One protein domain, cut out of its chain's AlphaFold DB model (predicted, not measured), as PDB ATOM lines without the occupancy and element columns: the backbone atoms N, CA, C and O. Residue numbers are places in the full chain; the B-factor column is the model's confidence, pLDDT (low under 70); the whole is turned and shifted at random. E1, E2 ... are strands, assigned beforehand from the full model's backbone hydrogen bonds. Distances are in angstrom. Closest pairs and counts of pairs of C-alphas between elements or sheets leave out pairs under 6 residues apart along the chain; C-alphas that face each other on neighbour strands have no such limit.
ATOM      1  N   MET A 286    -114.470  62.976  74.720       92.69
ATOM      2  CA  MET A 286    -115.843  62.480  74.666       92.69
ATOM      3  C   MET A 286    -115.860  61.115  73.973       92.69
ATOM      4  O   MET A 286    -115.211  60.921  72.948       92.69
ATOM      5  N   ILE A 287    -116.603  60.178  74.548       93.62
ATOM      6  CA  ILE A 287    -116.815  58.819  74.048       93.62
ATOM      7  C   ILE A 287    -118.317  58.502  74.047       93.62
ATOM      8  O   ILE A 287    -119.054  59.068  74.860       93.62
ATOM      9  N   PRO A 288    -118.805  57.600  73.181       94.94
ATOM     10  CA  PRO A 288    -120.143  57.043  73.340       94.94
ATOM     11  C   PRO A 288    -120.194  56.202  74.625       94.94
ATOM     12  O   PRO A 288    -119.373  55.305  74.820       94.94
ATOM     13  N   TRP A 289    -121.148  56.490  75.512       94.75
ATOM     14  CA  TRP A 289    -121.332  55.771  76.777       94.75
ATOM     15  C   TRP A 289    -122.823  55.575  77.087       94.75
ATOM     16  O   TRP A 289    -123.611  56.447  76.719       94.75
ATOM     17  N   PRO A 290    -123.236  54.483  77.761       93.88
ATOM     18  CA  PRO A 290    -124.628  54.283  78.156       93.88
ATOM     19  C   PRO A 290    -125.202  55.455  78.962       93.88
ATOM     20  O   PRO A 290    -124.620  55.903  79.957       93.88
ATOM     21  N   GLU A 291    -126.368  55.939  78.540       90.38
ATOM     22  CA  GLU A 291    -127.114  56.992  79.223       90.38
ATOM     23  C   GLU A 291    -127.426  56.579  80.668       90.38
ATOM     24  O   GLU A 291    -127.822  55.446  80.946       90.38
ATOM     25  N   GLY A 292    -127.184  57.482  81.621       84.75
ATOM     26  CA  GLY A 292    -127.297  57.184  83.053       84.75
ATOM     27  C   GLY A 292    -126.202  56.267  83.625       84.75
ATOM     28  O   GLY A 292    -126.289  55.909  84.801       84.75
ATOM     29  N   GLY A 293    -125.176  55.917  82.843       87.56
ATOM     30  CA  GLY A 293    -124.065  55.051  83.242       87.56
ATOM     31  C   GLY A 293    -124.248  53.586  82.837       87.56
ATOM     32  O   GLY A 293    -125.346  53.134  82.526       87.56
ATOM     33  N   ASP A 294    -123.144  52.844  82.849       87.81
ATOM     34  CA  ASP A 294    -123.096  51.422  82.505       87.81
ATOM     35  C   ASP A 294    -123.448  50.565  83.735       87.81
ATOM     36  O   ASP A 294    -122.735  50.573  84.743       87.81
ATOM     37  N   ASP A 295    -124.562  49.841  83.661       83.38
ATOM     38  CA  ASP A 295    -125.007  48.844  84.641       83.38
ATOM     39  C   ASP A 295    -124.976  47.406  84.092       83.38
ATOM     40  O   ASP A 295    -125.466  46.487  84.751       83.38
ATOM     41  N   GLY A 296    -124.395  47.202  82.904       79.75
ATOM     42  CA  GLY A 296    -124.423  45.940  82.168       79.75
ATOM     43  C   GLY A 296    -125.648  45.732  81.268       79.75
ATOM     44  O   GLY A 296    -125.715  44.692  80.617       79.75
ATOM     45  N   SER A 297    -126.597  46.675  81.198       80.19
ATOM     46  CA  SER A 297    -127.699  46.614  80.228       80.19
ATOM     47  C   SER A 297    -127.231  46.966  78.811       80.19
ATOM     48  O   SER A 297    -126.584  47.993  78.597       80.19
ATOM     49  N   THR A 298    -127.605  46.135  77.835       78.88
ATOM     50  CA  THR A 298    -127.350  46.341  76.398       78.88
ATOM     51  C   THR A 298    -128.256  47.387  75.758       78.88
ATOM     52  O   THR A 298    -127.915  47.930  74.711       78.88
ATOM     53  N   ASP A 299    -129.393  47.690  76.387       85.88
ATOM     54  CA  ASP A 299    -130.507  48.390  75.734       85.88
ATOM     55  C   ASP A 299    -130.462  49.911  75.973       85.88
ATOM     56  O   ASP A 299    -131.300  50.672  75.485       85.88
ATOM     57  N   ARG A 300    -129.474  50.379  76.746       86.44
ATOM     58  CA  ARG A 300    -129.270  51.801  77.035       86.44
ATOM     59  C   ARG A 300    -128.753  52.532  75.798       86.44
ATOM     60  O   ARG A 300    -127.707  52.193  75.246       86.44
ATOM     61  N   ARG A 301    -129.430  53.625  75.437       92.62
ATOM     62  CA  ARG A 301    -128.961  54.586  74.432       92.62
ATOM     63  C   ARG A 301    -127.538  55.052  74.758       92.62
ATOM     64  O   ARG A 301    -127.254  55.438  75.891       92.62
ATOM     65  N   LEU A 302    -126.660  55.073  73.758       93.88
ATOM     66  CA  LEU A 302    -125.330  55.667  73.891       93.88
ATOM     67  C   LEU A 302    -125.407  57.186  73.691       93.88
ATOM     68  O   LEU A 302    -125.971  57.663  72.705       93.88
ATOM     69  N   VAL A 303    -124.813  57.942  74.613       93.69
ATOM     70  CA  VAL A 303    -124.727  59.409  74.581       93.69
ATOM     71  C   VAL A 303    -123.269  59.875  74.701       93.69
ATOM     72  O   VAL A 303    -122.484  59.228  75.406       93.69
ATOM     73  N   PRO A 304    -122.870  60.982  74.040       93.62
ATOM     74  CA  PRO A 304    -121.530  61.544  74.191       93.62
ATOM     75  C   PRO A 304    -121.250  61.911  75.652       93.62
ATOM     76  O   PRO A 304    -121.920  62.760  76.235       93.62
ATOM     77  N   THR A 305    -120.259  61.256  76.247       93.56
ATOM     78  CA  THR A 305    -119.895  61.400  77.660       93.56
ATOM     79  C   THR A 305    -118.386  61.551  77.772       93.56
ATOM     80  O   THR A 305    -117.639  60.843  77.102       93.56
ATOM     81  N   TRP A 306    -117.907  62.453  78.626       94.00
ATOM     82  CA  TRP A 306    -116.475  62.556  78.907       94.00
ATOM     83  C   TRP A 306    -115.950  61.291  79.598       94.00
ATOM     84  O   TRP A 306    -116.542  60.820  80.568       94.00
ATOM     85  N   ASP A 307    -114.817  60.760  79.143       94.25
ATOM     86  CA  ASP A 307    -114.253  59.490  79.622       94.25
ATOM     87  C   ASP A 307    -113.986  59.433  81.144       94.25
ATOM     88  O   ASP A 307    -114.209  58.404  81.785       94.25
ATOM     89  N   PHE A 308    -113.613  60.549  81.773       94.00
ATOM     90  CA  PHE A 308    -113.467  60.651  83.230       94.00
ATOM     91  C   PHE A 308    -114.800  60.596  84.005       94.00
ATOM     92  O   PHE A 308    -114.780  60.337  85.214       94.00
ATOM     93  N   ALA A 309    -115.922  60.859  83.328       93.75
ATOM     94  CA  ALA A 309    -117.297  60.858  83.831       93.75
ATOM     95  C   ALA A 309    -118.090  59.600  83.412       93.75
ATOM     96  O   ALA A 309    -119.231  59.425  83.842       93.75
ATOM     97  N   ALA A 310    -117.487  58.711  82.615       94.00
ATOM     98  CA  ALA A 310    -118.033  57.416  82.224       94.00
ATOM     99  C   ALA A 310    -118.113  56.469  83.439       94.00
ATOM    100  O   ALA A 310    -117.176  55.727  83.747       94.00
ATOM    101  N   VAL A 311    -119.227  56.539  84.173       93.88
ATOM    102  CA  VAL A 311    -119.502  55.691  85.343       93.88
ATOM    103  C   VAL A 311    -119.962  54.305  84.895       93.88
ATOM    104  O   VAL A 311    -120.895  54.190  84.098       93.88
ATOM    105  N   ARG A 312    -119.370  53.267  85.493       92.50
ATOM    106  CA  ARG A 312    -119.902  51.901  85.548       92.50
ATOM    107  C   ARG A 312    -120.292  51.558  86.984       92.50
ATOM    108  O   ARG A 312    -119.446  51.639  87.874       92.50
ATOM    109  N   ARG A 313    -121.532  51.136  87.229       88.50
ATOM    110  CA  ARG A 313    -122.005  50.723  88.558       88.50
ATOM    111  C   ARG A 313    -121.939  49.207  88.697       88.50
ATOM    112  O   ARG A 313    -122.804  48.494  88.206       88.50
ATOM    113  N   ILE A 314    -120.937  48.711  89.420       87.25
ATOM    114  CA  ILE A 314    -120.788  47.272  89.669       87.25
ATOM    115  C   ILE A 314    -121.438  46.854  90.991       87.25
ATOM    116  O   ILE A 314    -121.382  47.576  91.991       87.25
ATOM    117  N   ARG A 315    -121.997  45.641  91.028       87.88
ATOM    118  CA  ARG A 315    -122.379  44.971  92.276       87.88
ATOM    119  C   ARG A 315    -121.190  44.160  92.791       87.88
ATOM    120  O   ARG A 315    -120.668  43.294  92.099       87.88
ATOM    121  N   THR A 316    -120.737  44.453  94.003       86.81
ATOM    122  CA  THR A 316    -119.603  43.763  94.636       86.81
ATOM    123  C   THR A 316    -120.002  42.382  95.173       86.81
ATOM    124  O   THR A 316    -121.181  42.114  95.413       86.81
ATOM    125  N   LYS A 317    -119.010  41.525  95.470       88.88
ATOM    126  CA  LYS A 317    -119.226  40.205  96.103       88.88
ATOM    127  C   LYS A 317    -120.009  40.264  97.426       88.88
ATOM    128  O   LYS A 317    -120.690  39.311  97.782       88.88
ATOM    129  N   HIS A 318    -119.965  41.400  98.126       91.81
ATOM    130  CA  HIS A 318    -120.713  41.656  99.362       91.81
ATOM    131  C   HIS A 318    -122.094  42.292  99.111       91.81
ATOM    132  O   HIS A 318    -122.652  42.921 100.000       91.81
ATOM    133  N   ARG A 319    -122.635  42.176  97.889       86.06
ATOM    134  CA  ARG A 319    -123.933  42.713  97.428       86.06
ATOM    135  C   ARG A 319    -124.079  44.245  97.441       86.06
ATOM    136  O   ARG A 319    -125.053  44.727  96.869       86.06
ATOM    137  N   ASN A 320    -123.109  44.986  97.976       88.75
ATOM    138  CA  ASN A 320    -123.017  46.449  97.899       88.75
ATOM    139  C   ASN A 320    -122.710  46.920  96.471       88.75
ATOM    140  O   ASN A 320    -121.928  46.271  95.771       88.75
ATOM    141  N   TYR A 321    -123.247  48.070  96.065       85.88
ATOM    142  CA  TYR A 321    -122.900  48.715  94.796       85.88
ATOM    143  C   TYR A 321    -121.673  49.620  94.943       85.88
ATOM    144  O   TYR A 321    -121.466  50.238  95.988       85.88
ATOM    145  N   ARG A 322    -120.860  49.704  93.889       87.38
ATOM    146  CA  ARG A 322    -119.725  50.627  93.796       87.38
ATOM    147  C   ARG A 322    -119.619  51.188  92.385       87.38
ATOM    148  O   ARG A 322    -119.608  50.433  91.415       87.38
ATOM    149  N   ASP A 323    -119.450  52.500  92.299       90.31
ATOM    150  CA  ASP A 323    -119.170  53.182  91.042       90.31
ATOM    151  C   ASP A 323    -117.671  53.046  90.693       90.31
ATOM    152  O   ASP A 323    -116.782  53.208  91.539       90.31
ATOM    153  N   GLN A 324    -117.398  52.694  89.440       91.00
ATOM    154  CA  GLN A 324    -116.084  52.606  88.809       91.00
ATOM    155  C   GLN A 324    -116.027  53.547  87.601       91.00
ATOM    156  O   GLN A 324    -117.054  53.895  87.025       91.00
ATOM    157  N   PHE A 325    -114.816  53.924  87.197       93.31
ATOM    158  CA  PHE A 325    -114.572  54.840  86.081       93.31
ATOM    159  C   PHE A 325    -113.583  54.198  85.094       93.31
ATOM    160  O   PHE A 325    -112.414  54.580  85.079       93.31
ATOM    161  N   PRO A 326    -114.004  53.169  84.332       91.88
ATOM    162  CA  PRO A 326    -113.095  52.334  83.540       91.88
ATOM    163  C   PRO A 326    -112.356  53.092  82.429       91.88
ATOM    164  O   PRO A 326    -111.266  52.686  82.052       91.88
ATOM    165  N   MET A 327    -112.921  54.196  81.927       93.69
ATOM    166  CA  MET A 327    -112.342  54.980  80.827       93.69
ATOM    167  C   MET A 327    -111.487  56.168  81.300       93.69
ATOM    168  O   MET A 327    -110.895  56.879  80.484       93.69
ATOM    169  N   ARG A 328    -111.389  56.390  82.619       92.88
ATOM    170  CA  ARG A 328    -110.653  57.512  83.209       92.88
ATOM    171  C   ARG A 328    -109.145  57.314  83.071       92.88
ATOM    172  O   ARG A 328    -108.590  56.366  83.616       92.88
ATOM    173  N   GLN A 329    -108.487  58.279  82.437       93.06
ATOM    174  CA  GLN A 329    -107.035  58.277  82.278       93.06
ATOM    175  C   GLN A 329    -106.287  58.665  83.555       93.06
ATOM    176  O   GLN A 329    -106.816  59.330  84.453       93.06
TER     177      GLN A 329
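AT A GLANCE: This is residues 286 to 329 of the 654 residues of the protein "MobA_MobL domain-containing protein" of Bosea sp. ANAM02 (UniProt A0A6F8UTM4). Two small strand hairpins lie toward opposite ends of a flat outline, E1 with E2 and E3 with E4, and a wide loop, residues 291 to 301, joins E1 to E2. The printed part has 44 residues, 18 of them in strands E1 to E4, under half; it is all strand, with no named helix and two antiparallel two-stranded sheets. It is only just compact, close to loose, with a radius of gyration of the C-alphas of 10.8 A and spans of 32 by 26 by 11 A.

HOW THE PARTS SIT: E1, residues 286 to 290, and E2, residues 302 to 306, are an antiparallel hairpin at 136 degrees, with N 287 and O 305 2.8 A apart, within hydrogen-bond range. E3, residues 312 to 315, and E4, residues 321 to 324, are another at 149 degrees, with N 314 and O 322 3.0 A apart, within hydrogen-bond range. E1 and E2 are apart from E3 and E4.

IN THESE COORDINATES: E1 begins at C-alpha 286 (-115.843, 62.480, 74.666) and is 12.5 A long; E2 is 12.3 A. E4 ends at C-alpha 324 (-116.084, 52.606, 88.809).

THE WHOLE: The C-alphas farthest apart, Met 286 and His 318, are 32.7 A apart. The E1 to E2 link is long; the others are tight. The printed part has no cut, and no printed residue is under 70 in pLDDT.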